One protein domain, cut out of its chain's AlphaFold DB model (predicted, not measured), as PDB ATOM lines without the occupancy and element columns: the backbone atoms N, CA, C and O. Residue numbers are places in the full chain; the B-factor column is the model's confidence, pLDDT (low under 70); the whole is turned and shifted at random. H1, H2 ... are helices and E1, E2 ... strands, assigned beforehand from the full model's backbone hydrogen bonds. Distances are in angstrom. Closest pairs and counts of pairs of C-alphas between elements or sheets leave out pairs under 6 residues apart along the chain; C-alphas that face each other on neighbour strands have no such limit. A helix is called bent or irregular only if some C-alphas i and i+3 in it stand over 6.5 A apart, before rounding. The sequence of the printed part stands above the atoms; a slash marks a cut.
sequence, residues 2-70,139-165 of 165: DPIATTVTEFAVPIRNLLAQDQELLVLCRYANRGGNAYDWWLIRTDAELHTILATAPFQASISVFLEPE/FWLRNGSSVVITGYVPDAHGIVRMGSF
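Overview. This is residues 2 to 70 and 139 to 165 of the 165 residues of an uncharacterized protein of Ktedonobacteraceae bacterium (UniProt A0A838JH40). A twisted sheet of four strands makes a wall, with two helices, H1 and H2, packed over one of its faces and no named helix over the other, a build of two layers. H1 runs slantwise over the E4 side of the sheet, while H2 runs along the strands. The printed part has 96 residues, with two named helices and four named strands in the order H1, E1, E2, H2, E3, E4; under half of the residues are in these elements, and the class is mixed, helices and strands. The sheet's order is E2, E1, E3, E4, antiparallel throughout. The whole is compact and rounded, with a radius of gyration of the C-alphas of 12.5 A and spans of 35 by 27 by 25 A.

Along the chain. Start in the sheet with E1, residues 25 to 30, and find C-alpha 25 at (43.858, 47.065, -47.043); the strand runs 16.3 A from there. E2, residues 39 to 44, covers 16.0 A. E3 is residues 62 to 66, 12.9 A long, and E4 is residues 148 to 152, 13.4 A long, ending at C-alpha 152 at (26.618, 47.428, -50.983). For the helices, find C-alpha 9 at (33.548, 54.413, -59.444), where H1, residues 9 to 19, begins its 14.9 A. H1 is irregular, but only just: C-alphas 11 and 14 are 6.7 A apart. H2, residues 47 to 56, spans 14.4 A.

Arrangement. Look first at the hairpin E1 and E2, antiparallel, where N 27 and O 42 are 2.8 A apart, within hydrogen-bond range. On the other side of E1, E3 is antiparallel to it, with N 28 and O 64 at 2.8 A. E4, an edge strand like E2, is antiparallel to E3, with N 63 and O 151 at 2.8 A. E2, H2 and E3 form a split strand-helix-strand unit, two strands running the same way with E1 between them, and its crossover is right-handed. H2 is on the sheet at a height of 9.5 A, over E1 and E3, along the strands at 6 degrees to E1 on the local plane; its closest C-alphas to E2 are those of Leu 50 and Ile 44, 6.6 A apart. H1 is on the same face at a height of 9.6 A, over E3 and, only just, over E1 and E4 with 3 C-alphas each; it runs slantwise to the strands, at 34 degrees to E3 on the local plane. The closest C-alphas of H1 and E4 are those of Phe 11 and Gly 151, 6.3 A apart. H1 and H2 are close but not clearly touching, with the C-alphas of Arg 16 and Asp 47 closest at 6.2 A, and run opposite ways at a steep tilt of 47 degrees. In H2 every O i to N i+4 pair is within hydrogen-bond range, and in H1 5 of 7 are.

Size, cuts and confidence. Look for the two C-alphas farthest apart at Gln 21 and Gly 35, 37.3 A from each other. Residues 71 to 138 are not printed, and C-alphas 70 and 139 are 11.6 A apart across this cut, in the link from E3 to E4. Of the links printed whole, none is long. Residues 153 to 165 hold no named element. The mean pLDDT of the printed part is 88.8; residue 2, residues 35 to 37 and residues 163 to 165 are under 70.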
ATOM      1  N   ASP A   2      22.923  58.454 -49.738       68.62
ATOM      2  CA  ASP A   2      22.395  57.218 -50.298       68.62
ATOM      3  C   ASP A   2      23.448  56.104 -50.225       68.62
ATOM      4  O   ASP A   2      24.650  56.391 -50.216       68.62
ATOM      5  N   PRO A   3      23.029  54.836 -50.104       81.69
ATOM      6  CA  PRO A   3      23.963  53.721 -50.091       81.69
ATOM      7  C   PRO A   3      24.721  53.646 -51.427       81.69
ATOM      8  O   PRO A   3      24.122  53.702 -52.498       81.69
ATOM      9  N   ILE A   4      26.045  53.506 -51.353       90.38
ATOM     10  CA  ILE A   4      26.928  53.412 -52.523       90.38
ATOM     11  C   ILE A   4      26.964  51.955 -52.995       90.38
ATOM     12  O   ILE A   4      27.164  51.047 -52.188       90.38
ATOM     13  N   ALA A   5      26.775  51.705 -54.291       92.19
ATOM     14  CA  ALA A   5      26.919  50.360 -54.853       92.19
ATOM     15  C   ALA A   5      28.401  49.966 -54.975       92.19
ATOM     16  O   ALA A   5      29.237  50.793 -55.330       92.19
ATOM     17  N   THR A   6      28.746  48.692 -54.786       93.44
ATOM     18  CA  THR A   6      30.130  48.219 -55.025       93.44
ATOM     19  C   THR A   6      30.570  48.319 -56.491       93.44
ATOM     20  O   THR A   6      31.757  48.227 -56.791       93.44
ATOM     21  N   THR A   7      29.629  48.524 -57.414       91.25
ATOM     22  CA  THR A   7      29.869  48.627 -58.859       91.25
ATOM     23  C   THR A   7      30.171  50.046 -59.344       91.25
ATOM     24  O   THR A   7      30.525  50.216 -60.511       91.25
ATOM     25  N   VAL A   8      30.037  51.076 -58.495       92.44
ATOM     26  CA  VAL A   8      30.292  52.465 -58.907       92.44
ATOM     27  C   VAL A   8      31.748  52.883 -58.702       92.44
ATOM     28  O   VAL A   8      32.466  52.371 -57.842       92.44
ATOM     29  N   THR A   9      32.183  53.870 -59.487       92.31
ATOM     30  CA  THR A   9      33.548  54.413 -59.444       92.31
ATOM     31  C   THR A   9      33.892  55.048 -58.101       92.31
ATOM     32  O   THR A   9      35.032  54.931 -57.667       92.31
ATOM     33  N   GLU A  10      32.917  55.667 -57.428       92.25
ATOM     34  CA  GLU A  10      33.090  56.257 -56.095       92.25
ATOM     35  C   GLU A  10      33.573  55.224 -55.067       92.25
ATOM     36  O   GLU A  10      34.403  55.554 -54.228       92.25
ATOM     37  N   PHE A  11      33.127  53.967 -55.182       93.44
ATOM     38  CA  PHE A  11      33.608  52.864 -54.351       93.44
ATOM     39  C   PHE A  11      34.989  52.372 -54.802       93.44
ATOM     40  O   PHE A  11      35.922  52.309 -54.008       93.44
ATOM     41  N   ALA A  12      35.140  52.036 -56.086       93.75
ATOM     42  CA  ALA A  12      36.315  51.305 -56.562       93.75
ATOM     43  C   ALA A  12      37.584  52.163 -56.727       93.75
ATOM     44  O   ALA A  12      38.688  51.666 -56.507       93.75
ATOM     45  N   VAL A  13      37.466  53.429 -57.144       94.81
ATOM     46  CA  VAL A  13      38.629  54.268 -57.500       94.81
ATOM     47  C   VAL A  13      39.539  54.558 -56.300       94.81
ATOM     48  O   VAL A  13      40.745  54.347 -56.440       94.81
ATOM     49  N   PRO A  14      39.033  54.986 -55.124       94.38
ATOM     50  CA  PRO A  14      39.894  55.232 -53.967       94.38
ATOM     51  C   PRO A  14      40.664  53.979 -53.542       94.38
ATOM     52  O   PRO A  14      41.869  54.045 -53.322       94.38
ATOM     53  N   ILE A  15      39.984  52.829 -53.514       95.88
ATOM     54  CA  ILE A  15      40.568  51.541 -53.125       95.88
ATOM     55  C   ILE A  15      41.691  51.158 -54.097       95.88
ATOM     56  O   ILE A  15      42.815  50.890 -53.684       95.88
ATOM     57  N   ARG A  16      41.420  51.213 -55.406       95.88
ATOM     58  CA  ARG A  16      42.405  50.915 -56.456       95.88
ATOM     59  C   ARG A  16      43.632  51.809 -56.397       95.88
ATOM     60  O   ARG A  16      44.736  51.323 -56.611       95.88
ATOM     61  N   ASN A  17      43.448  53.094 -56.107       95.50
ATOM     62  CA  ASN A  17      44.560  54.032 -55.995       95.50
ATOM     63  C   ASN A  17      45.496  53.678 -54.833       95.50
ATOM     64  O   ASN A  17      46.701  53.865 -54.973       95.50
ATOM     65  N   LEU A  18      44.965  53.183 -53.712       96.25
ATOM     66  CA  LEU A  18      45.771  52.732 -52.573       96.25
ATOM     67  C   LEU A  18      46.460  51.394 -52.867       96.25
ATOM     68  O   LEU A  18      47.653  51.253 -52.625       96.25
ATOM     69  N   LEU A  19      45.747  50.443 -53.477       96.19
ATOM     70  CA  LEU A  19      46.330  49.159 -53.887       96.19
ATOM     71  C   LEU A  19      47.457  49.345 -54.919       96.19
ATOM     72  O   LEU A  19      48.468  48.657 -54.867       96.19
ATOM     73  N   ALA A  20      47.328  50.319 -55.826       95.62
ATOM     74  CA  ALA A  20      48.380  50.675 -56.783       95.62
ATOM     75  C   ALA A  20      49.621  51.325 -56.134       95.62
ATOM     76  O   ALA A  20      50.639  51.484 -56.804       95.62
ATOM     77  N   GLN A  21      49.535  51.714 -54.859       95.62
ATOM     78  CA  GLN A  21      50.647  52.212 -54.042       95.62
ATOM     79  C   GLN A  21      51.202  51.122 -53.109       95.62
ATOM     80  O   GLN A  21      51.841  51.441 -52.109       95.62
ATOM     81  N   ASP A  22      50.935  49.847 -53.415       91.81
ATOM     82  CA  ASP A  22      51.337  48.676 -52.626       91.81
ATOM     83  C   ASP A  22      50.805  48.690 -51.178       91.81
ATOM     84  O   ASP A  22      51.369  48.052 -50.284       91.81
ATOM     85  N   GLN A  23      49.704  49.407 -50.926       94.06
ATOM     86  CA  GLN A  23      49.076  49.426 -49.611       94.06
ATOM     87  C   GLN A  23      48.232  48.166 -49.391       94.06
ATOM     88  O   GLN A  23      47.365  47.825 -50.194       94.06
ATOM     89  N   GLU A  24      48.453  47.499 -48.259       94.69
ATOM     90  CA  GLU A  24      47.576  46.440 -47.761       94.69
ATOM     91  C   GLU A  24      46.321  47.059 -47.135       94.69
ATOM     92  O   GLU A  24      46.422  47.953 -46.292       94.69
ATOM     93  N   LEU A  25      45.144  46.578 -47.535       96.31
ATOM     94  CA  LEU A  25      43.858  47.065 -47.043       96.31
ATOM     95  C   LEU A  25      43.101  45.951 -46.328       96.31
ATOM     96  O   LEU A  25      43.039  44.814 -46.802       96.31
ATOM     97  N   LEU A  26      42.480  46.308 -45.207       97.44
ATOM     98  CA  LEU A  26      41.556  45.439 -44.495       97.44
ATOM     99  C   LEU A  26      40.153  45.600 -45.092       97.44
ATOM    100  O   LEU A  26      39.690  46.711 -45.356       97.44
ATOM    101  N   VAL A  27      39.469  44.481 -45.299       97.19
ATOM    102  CA  VAL A  27      38.119  44.428 -45.860       97.19
ATOM    103  C   VAL A  27      37.232  43.627 -44.919       97.19
ATOM    104  O   VAL A  27      37.565  42.504 -44.551       97.19
ATOM    105  N   LEU A  28      36.082  44.190 -44.568       95.81
ATOM    106  CA  LEU A  28      35.016  43.534 -43.823       95.81
ATOM    107  C   LEU A  28      33.828  43.295 -44.756       95.81
ATOM    108  O   LEU A  28      33.247  44.241 -45.290       95.81
ATOM    109  N   CYS A  29      33.431  42.038 -44.917       95.19
ATOM    110  CA  CYS A  29      32.232  41.643 -45.643       95.19
ATOM    111  C   CYS A  29      31.164  41.175 -44.653       95.19
ATOM    112  O   CYS A  29      31.334  40.138 -44.023       95.19
ATOM    113  N   ARG A  30      30.048  41.900 -44.530       92.62
ATOM    114  CA  ARG A  30      28.913  41.502 -43.675       92.62
ATOM    115  C   ARG A  30      27.761  40.979 -44.515       92.62
ATOM    116  O   ARG A  30      27.342  41.634 -45.475       92.62
ATOM    117  N   TYR A  31      27.214  39.833 -44.126       90.81
ATOM    118  CA  TYR A  31      26.159  39.151 -44.864       90.81
ATOM    119  C   TYR A  31      24.774  39.491 -44.313       90.81
ATOM    120  O   TYR A  31      24.460  39.200 -43.165       90.81
ATOM    121  N   ALA A  32      23.924  40.074 -45.157       85.00
ATOM    122  CA  ALA A  32      22.557  40.411 -44.783       85.00
ATOM    123  C   ALA A  32      21.710  39.164 -44.485       85.00
ATOM    124  O   ALA A  32      21.848  38.131 -45.148       85.00
ATOM    125  N   ASN A  33      20.764  39.299 -43.553       77.56
ATOM    126  CA  ASN A  33      19.740  38.297 -43.226       77.56
ATOM    127  C   ASN A  33      20.298  36.926 -42.807       77.56
ATOM    128  O   ASN A  33      19.601  35.910 -42.894       77.56
ATOM    129  N   ARG A  34      21.550  36.882 -42.349       75.12
ATOM    130  CA  ARG A  34      22.135  35.713 -41.696       75.12
ATOM    131  C   ARG A  34      22.172  35.998 -40.201       75.12
ATOM    132  O   ARG A  34      22.688  37.025 -39.787       75.12
ATOM    133  N   GLY A  35      21.560  35.130 -39.397       60.34
ATOM    134  CA  GLY A  35      21.601  35.277 -37.941       60.34
ATOM    135  C   GLY A  35      23.030  35.118 -37.408       60.34
ATOM    136  O   GLY A  35      23.774  34.272 -37.901       60.34
ATOM    137  N   GLY A  36      23.383  35.899 -36.384       58.97
ATOM    138  CA  GLY A  36      24.709  35.890 -35.753       58.97
ATOM    139  C   GLY A  36      25.724  36.833 -36.412       58.97
ATOM    140  O   GLY A  36      25.393  37.584 -37.321       58.97
ATOM    141  N   ASN A  37      26.973  36.773 -35.943       64.56
ATOM    142  CA  ASN A  37      28.136  37.507 -36.462       64.56
ATOM    143  C   ASN A  37      28.591  36.960 -37.831       64.56
ATOM    144  O   ASN A  37      29.707  36.472 -37.983       64.56
ATOM    145  N   ALA A  38      27.702  36.973 -38.828       85.38
ATOM    146  CA  ALA A  38      27.981  36.464 -40.167       85.38
ATOM    147  C   ALA A  38      28.762  37.506 -40.977       85.38
ATOM    148  O   ALA A  38      28.205  38.237 -41.806       85.38
ATOM    149  N   TYR A  39      30.062  37.564 -40.729       91.06
ATOM    150  CA  TYR A  39      30.983  38.398 -41.473       91.06
ATOM    151  C   TYR A  39      32.313  37.696 -41.703       91.06
ATOM    152  O   TYR A  39      32.721  36.849 -40.917       91.06
ATOM    153  N   ASP A  40      32.991  38.108 -42.765       94.12
ATOM    154  CA  ASP A  40      34.336  37.665 -43.100       94.12
ATOM    155  C   ASP A  40      35.274  38.865 -43.196       94.12
ATOM    156  O   ASP A  40      34.898  39.931 -43.696       94.12
ATOM    157  N   TRP A  41      36.509  38.673 -42.743       96.06
ATOM    158  CA  TRP A  41      37.574  39.664 -42.832       96.06
ATOM    159  C   TRP A  41      38.637  39.214 -43.821       96.06
ATOM    160  O   TRP A  41      38.991  38.038 -43.868       96.06
ATOM    161  N   TRP A  42      39.162  40.154 -44.595       97.12
ATOM    162  CA  TRP A  42      40.155  39.886 -45.626       97.12
ATOM    163  C   TRP A  42      41.260  40.936 -45.594       97.12
ATOM    164  O   TRP A  42      40.986  42.117 -45.390       97.12
ATOM    165  N   LEU A  43      42.496  40.518 -45.859       96.12
ATOM    166  CA  LEU A  43      43.606  41.413 -46.186       96.12
ATOM    167  C   LEU A  43      43.881  41.340 -47.683       96.12
ATOM    168  O   LEU A  43      44.248  40.286 -48.192       96.12
ATOM    169  N   ILE A  44      43.730  42.457 -48.385       96.44
ATOM    170  CA  ILE A  44      43.985  42.538 -49.827       96.44
ATOM    171  C   ILE A  44      45.181  43.442 -50.116       96.44
ATOM    172  O   ILE A  44      45.428  44.413 -49.404       96.44
ATOM    173  N   ARG A  45      45.915  43.132 -51.182       95.56
ATOM    174  CA  ARG A  45      47.057  43.912 -51.689       95.56
ATOM    175  C   ARG A  45      46.929  44.236 -53.176       95.56
ATOM    176  O   ARG A  45      47.702  45.025 -53.704       95.56
ATOM    177  N   THR A  46      45.954  43.648 -53.865       96.12
ATOM    178  CA  THR A  46      45.765  43.794 -55.312       96.12
ATOM    179  C   THR A  46      44.296  43.989 -55.695       96.12
ATOM    180  O   THR A  46      43.379  43.530 -55.012       96.12
ATOM    181  N   ASP A  47      44.055  44.636 -56.841       95.25
ATOM    182  CA  ASP A  47      42.695  44.807 -57.390       95.25
ATOM    183  C   ASP A  47      42.035  43.458 -57.732       95.25
ATOM    184  O   ASP A  47      40.820  43.305 -57.619       95.25
ATOM    185  N   ALA A  48      42.833  42.447 -58.093       95.62
ATOM    186  CA  ALA A  48      42.344  41.101 -58.386       95.62
ATOM    187  C   ALA A  48      41.715  40.427 -57.152       95.62
ATOM    188  O   ALA A  48      40.690  39.747 -57.254       95.62
ATOM    189  N   GLU A  49      42.293  40.643 -55.972       95.94
ATOM    190  CA  GLU A  49      41.766  40.120 -54.709       95.94
ATOM    191  C   GLU A  49      40.477  40.839 -54.313       95.94
ATOM    192  O   GLU A  49      39.500  40.183 -53.949       95.94
ATOM    193  N   LEU A  50      40.421  42.166 -54.490       95.56
ATOM    194  CA  LEU A  50      39.180  42.925 -54.325       95.56
ATOM    195  C   LEU A  50      38.079  42.379 -55.243       95.56
ATOM    196  O   LEU A  50      36.956  42.146 -54.801       95.56
ATOM    197  N   HIS A  51      38.392  42.141 -56.519       94.50
ATOM    198  CA  HIS A  51      37.448  41.562 -57.475       94.50
ATOM    199  C   HIS A  51      36.971  40.171 -57.079       94.50
ATOM    200  O   HIS A  51      35.792  39.872 -57.255       94.50
ATOM    201  N   THR A  52      37.845  39.352 -56.504       94.25
ATOM    202  CA  THR A  52      37.473  38.027 -56.000       94.25
ATOM    203  C   THR A  52      36.421  38.146 -54.900       94.25
ATOM    204  O   THR A  52      35.362  37.534 -55.014       94.25
ATOM    205  N   ILE A  53      36.646  39.015 -53.905       94.56
ATOM    206  CA  ILE A  53      35.691  39.258 -52.811       94.56
ATOM    207  C   ILE A  53      34.347  39.746 -53.363       94.56
ATOM    208  O   ILE A  53      33.294  39.210 -53.012       94.56
ATOM    209  N   LEU A  54      34.374  40.743 -54.255       94.00
ATOM    210  CA  LEU A  54      33.162  41.321 -54.839       94.00
ATOM    211  C   LEU A  54      32.374  40.313 -55.686       94.00
ATOM    212  O   LEU A  54      31.146  40.359 -55.683       94.00
ATOM    213  N   ALA A  55      33.055  39.410 -56.395       92.00
ATOM    214  CA  ALA A  55      32.417  38.394 -57.228       92.00
ATOM    215  C   ALA A  55      31.755  37.275 -56.409       92.00
ATOM    216  O   ALA A  55      30.784  36.675 -56.869       92.00
ATOM    217  N   THR A  56      32.265  36.986 -55.208       91.06
ATOM    218  CA  THR A  56      31.727  35.936 -54.328       91.06
ATOM    219  C   THR A  56      30.727  36.452 -53.296       91.06
ATOM    220  O   THR A  56      30.017  35.658 -52.677       91.06
ATOM    221  N   ALA A  57      30.665  37.768 -53.079       91.81
ATOM    222  CA  ALA A  57      29.771  38.359 -52.096       91.81
ATOM    223  C   ALA A  57      28.294  38.203 -52.517       91.81
ATOM    224  O   ALA A  57      27.932  38.516 -53.655       91.81
ATOM    225  N   PRO A  58      27.406  37.737 -51.619       91.12
ATOM    226  CA  PRO A  58      25.992  37.608 -51.934       91.12
ATOM    227  C   PRO A  58      25.338  38.987 -52.064       91.12
ATOM    228  O   PRO A  58      25.801  39.981 -51.501       91.12
ATOM    229  N   PHE A  59      24.203  39.035 -52.762       90.00
ATOM    230  CA  PHE A  59      23.391  40.246 -52.847       90.00
ATOM    231  C   PHE A  59      23.065  40.795 -51.457       90.00
ATOM    232  O   PHE A  59      22.855  40.033 -50.514       90.00
ATOM    233  N   GLN A  60      22.994  42.123 -51.356       87.94
ATOM    234  CA  GLN A  60      22.772  42.862 -50.110       87.94
ATOM    235  C   GLN A  60      23.913  42.778 -49.091       87.94
ATOM    236  O   GLN A  60      23.796  43.409 -48.045       87.94
ATOM    237  N   ALA A  61      25.012  42.064 -49.357       92.31
ATOM    238  CA  ALA A  61      26.191  42.152 -48.502       92.31
ATOM    239  C   ALA A  61      26.722  43.593 -48.463       92.31
ATOM    240  O   ALA A  61      26.656  44.320 -49.461       92.31
ATOM    241  N   SER A  62      27.253  43.999 -47.308       93.19
ATOM    242  CA  SER A  62      28.010  45.247 -47.189       93.19
ATOM    243  C   SER A  62      29.500  44.938 -47.148       93.19
ATOM    244  O   SER A  62      29.928  44.048 -46.416       93.19
ATOM    245  N   ILE A  63      30.266  45.666 -47.953       95.19
ATOM    246  CA  ILE A  63      31.715  45.548 -48.083       95.19
ATOM    247  C   ILE A  63      32.318  46.856 -47.592       95.19
ATOM    248  O   ILE A  63      32.211  47.877 -48.272       95.19
ATOM    249  N   SER A  64      32.922  46.831 -46.412       95.62
ATOM    250  CA  SER A  64      33.650  47.959 -45.838       95.62
ATOM    251  C   SER A  64      35.139  47.762 -46.086       95.62
ATOM    252  O   SER A  64      35.692  46.735 -45.708       95.62
ATOM    253  N   VAL A  65      35.784  48.732 -46.727       96.56
ATOM    254  CA  VAL A  65      37.230  48.735 -46.970       96.56
ATOM    255  C   VAL A  65      37.850  49.859 -46.163       96.56
ATOM    256  O   VAL A  65      37.473  51.023 -46.327       96.56
ATOM    257  N   PHE A  66      38.777  49.500 -45.283       95.69
ATOM    258  CA  PHE A  66      39.500  50.440 -44.437       95.69
ATOM    259  C   PHE A  66      40.727  50.940 -45.190       95.69
ATOM    260  O   PHE A  66      41.497  50.161 -45.750       95.69
ATOM    261  N   LEU A  67      40.842  52.260 -45.265       93.88
ATOM    262  CA  LEU A  67      41.782  52.980 -46.118       93.88
ATOM    263  C   LEU A  67      43.109  53.270 -45.404       93.88
ATOM    264  O   LEU A  67      44.035  53.793 -46.019       93.88
ATOM    265  N   GLU A  68      43.206  52.909 -44.126       91.88
ATOM    266  CA  GLU A  68      44.408  53.001 -43.304       91.88
ATOM    267  C   GLU A  68      44.938  51.590 -42.964       91.88
ATOM    268  O   GLU A  68      44.189  50.610 -43.036       91.88
ATOM    269  N   PRO A  69      46.228  51.437 -42.612       89.50
ATOM    270  CA  PRO A  69      46.794  50.152 -42.200       89.50
ATOM    271  C   PRO A  69      46.282  49.726 -40.808       89.50
ATOM    272  O   PRO A  69      46.956  49.916 -39.799       89.50
ATOM    273  N   GLU A  70      45.091  49.129 -40.750       92.94
ATOM    274  CA  GLU A  70      44.396  48.838 -39.480       92.94
ATOM    275  C   GLU A  70      45.096  47.793 -38.609       92.94
ATOM    276  O   GLU A  70      44.962  47.815 -37.390       92.94
ATOM    277  N   PHE A 139      33.787  50.463 -38.523       80.50
ATOM    278  CA  PHE A 139      32.888  50.188 -39.661       80.50
ATOM    279  C   PHE A 139      31.498  50.844 -39.563       80.50
ATOM    280  O   PHE A 139      30.718  50.800 -40.515       80.50
ATOM    281  N   TRP A 140      31.150  51.429 -38.413       80.69
ATOM    282  CA  TRP A 140      29.920  52.207 -38.222       80.69
ATOM    283  C   TRP A 140      30.010  53.628 -38.798       80.69
ATOM    284  O   TRP A 140      28.999  54.339 -38.843       80.69
ATOM    285  N   LEU A 141      31.198  54.067 -39.225       81.06
ATOM    286  CA  LEU A 141      31.358  55.353 -39.892       81.06
ATOM    287  C   LEU A 141      30.648  55.363 -41.247       81.06
ATOM    288  O   LEU A 141      30.554  54.366 -41.962       81.06
ATOM    289  N   ARG A 142      30.122  56.535 -41.600       78.81
ATOM    290  CA  ARG A 142      29.432  56.750 -42.872       78.81
ATOM    291  C   ARG A 142      30.442  57.033 -43.983       78.81
ATOM    292  O   ARG A 142      31.505  57.604 -43.734       78.81
ATOM    293  N   ASN A 143      30.054  56.709 -45.214       79.06
ATOM    294  CA  ASN A 143      30.788  57.119 -46.411       79.06
ATOM    295  C   ASN A 143      31.008  58.641 -46.416       79.06
ATOM    296  O   ASN A 143      30.164  59.401 -45.935       79.06
ATOM    297  N   GLY A 144      32.167  59.063 -46.921       72.62
ATOM    298  CA  GLY A 144      32.672  60.435 -46.797       72.62
ATOM    299  C   GLY A 144      33.677  60.630 -45.656       72.62
ATOM    300  O   GLY A 144      34.258  61.705 -45.546       72.62
ATOM    301  N   SER A 145      33.918  59.601 -44.833       77.56
ATOM    302  CA  SER A 145      35.110  59.546 -43.982       77.56
ATOM    303  C   SER A 145      36.358  59.253 -44.824       77.56
ATOM    304  O   SER A 145      36.269  58.556 -45.833       77.56
ATOM    305  N   SER A 146      37.526  59.742 -44.402       83.69
ATOM    306  CA  SER A 146      38.815  59.374 -45.008       83.69
ATOM    307  C   SER A 146      39.326  57.996 -44.568       83.69
ATOM    308  O   SER A 146      40.362  57.565 -45.055       83.69
ATOM    309  N   VAL A 147      38.618  57.325 -43.651       89.25
ATOM    310  CA  VAL A 147      39.078  56.110 -42.956       89.25
ATOM    311  C   VAL A 147      38.479  54.847 -43.565       89.25
ATOM    312  O   VAL A 147      39.155  53.837 -43.696       89.25
ATOM    313  N   VAL A 148      37.205  54.882 -43.954       93.31
ATOM    314  CA  VAL A 148      36.493  53.711 -44.476       93.31
ATOM    315  C   VAL A 148      35.540  54.101 -45.594       93.31
ATOM    316  O   VAL A 148      34.863  55.133 -45.535       93.31
ATOM    317  N   ILE A 149      35.449  53.224 -46.591       93.44
ATOM    318  CA  ILE A 149      34.417  53.262 -47.619       93.44
ATOM    319  C   ILE A 149      33.605  51.971 -47.588       93.44
ATOM    320  O   ILE A 149      34.150  50.872 -47.588       93.44
ATOM    321  N   THR A 150      32.282  52.097 -47.542       93.75
ATOM    322  CA  THR A 150      31.352  50.969 -47.502       93.75
ATOM    323  C   THR A 150      30.481  50.950 -48.748       93.75
ATOM    324  O   THR A 150      29.711  51.880 -49.000       93.75
ATOM    325  N   GLY A 151      30.585  49.872 -49.515       93.56
ATOM    326  CA  GLY A 151      29.752  49.589 -50.674       93.56
ATOM    327  C   GLY A 151      28.761  48.471 -50.378       93.56
ATOM    328  O   GLY A 151      29.016  47.596 -49.554       93.56
ATOM    329  N   TYR A 152      27.630  48.477 -51.071       93.62
ATOM    330  CA  TYR A 152      26.618  47.428 -50.983       93.62
ATOM    331  C   TYR A 152      26.533  46.664 -52.297       93.62
ATOM    332  O   TYR A 152      26.512  47.268 -53.374       93.62
ATOM    333  N   VAL A 153      26.474  45.337 -52.206       93.00
ATOM    334  CA  VAL A 153      26.356  44.470 -53.378       93.00
ATOM    335  C   VAL A 153      24.931  44.588 -53.935       93.00
ATOM    336  O   VAL A 153      23.976  44.245 -53.223       93.00
ATOM    337  N   PRO A 154      24.754  45.090 -55.172       90.94
ATOM    338  CA  PRO A 154      23.432  45.249 -55.764       90.94
ATOM    339  C   PRO A 154      22.785  43.891 -56.055       90.94
ATOM    340  O   PRO A 154      23.469  42.877 -56.187       90.94
ATOM    341  N   ASP A 155      21.459  43.871 -56.176       88.88
ATOM    342  CA  ASP A 155      20.742  42.701 -56.683       88.88
ATOM    343  C   ASP A 155      20.941  42.506 -58.202       88.88
ATOM    344  O   ASP A 155      21.604  43.294 -58.881       88.88
ATOM    345  N   ALA A 156      20.336  41.453 -58.761       85.88
ATOM    346  CA  ALA A 156      20.410  41.137 -60.190       85.88
ATOM    347  C   ALA A 156      19.855  42.241 -61.118       85.88
ATOM    348  O   ALA A 156      20.110  42.213 -62.321       85.88
ATOM    349  N   HIS A 157      19.104  43.210 -60.586       85.81
ATOM    350  CA  HIS A 157      18.591  44.365 -61.323       85.81
ATOM    351  C   HIS A 157      19.460  45.617 -61.139       85.81
ATOM    352  O   HIS A 157      19.095  46.689 -61.620       85.81
ATOM    353  N   GLY A 158      20.598  45.505 -60.446       82.31
ATOM    354  CA  GLY A 158      21.471  46.634 -60.137       82.31
ATOM    355  C   GLY A 158      20.962  47.499 -58.981       82.31
ATOM    356  O   GLY A 158      21.503  48.580 -58.754       82.31
ATOM    357  N   ILE A 159      19.931  47.059 -58.250       83.56
ATOM    358  CA  ILE A 159      19.327  47.845 -57.175       83.56
ATOM    359  C   ILE A 159      20.058  47.552 -55.868       83.56
ATOM    360  O   ILE A 159      20.155  46.407 -55.422       83.56
ATOM    361  N   VAL A 160      20.532  48.610 -55.215       83.44
ATOM    362  CA  VAL A 160      21.089  48.523 -53.865       83.44
ATOM    363  C   VAL A 160      19.956  48.530 -52.846       83.44
ATOM    364  O   VAL A 160      19.153  49.461 -52.787       83.44
ATOM    365  N   ARG A 161      19.915  47.496 -52.005       78.88
ATOM    366  CA  ARG A 161      19.042  47.435 -50.830       78.88
ATOM    367  C   ARG A 161      19.916  47.196 -49.611       78.88
ATOM    368  O   ARG A 161      20.677  46.232 -49.594       78.88
ATOM    369  N   MET A 162      19.811  48.067 -48.611       74.06
ATOM    370  CA  MET A 162      20.494  47.837 -47.340       74.06
ATOM    371  C   MET A 162      19.860  46.621 -46.667       74.06
ATOM    372  O   MET A 162      18.646  46.587 -46.461       74.06
ATOM    373  N   GLY A 163      20.681  45.616 -46.380       65.94
ATOM    374  CA  GLY A 163      20.268  44.464 -45.595       65.94
ATOM    375  C   GLY A 163      20.081  44.809 -44.119       65.94
ATOM    376  O   GLY A 163      20.545  45.844 -43.639       65.94
ATOM    377  N   SER A 164      19.416  43.914 -43.391       65.06
ATOM    378  CA  SER A 164      19.557  43.832 -41.937       65.06
ATOM    379  C   SER A 164      20.781  42.963 -41.646       65.06
ATOM    380  O   SER A 164      20.832  41.820 -42.112       65.06
ATOM    381  N   PHE A 165      21.768  43.536 -40.958       59.06
ATOM    382  CA  PHE A 165      23.055  42.920 -40.625       59.06
ATOM    383  C   PHE A 165      23.181  42.762 -39.115       59.06
ATOM    384  O   PHE A 165      22.620  43.630 -38.405       59.06
TER     385      PHE A 165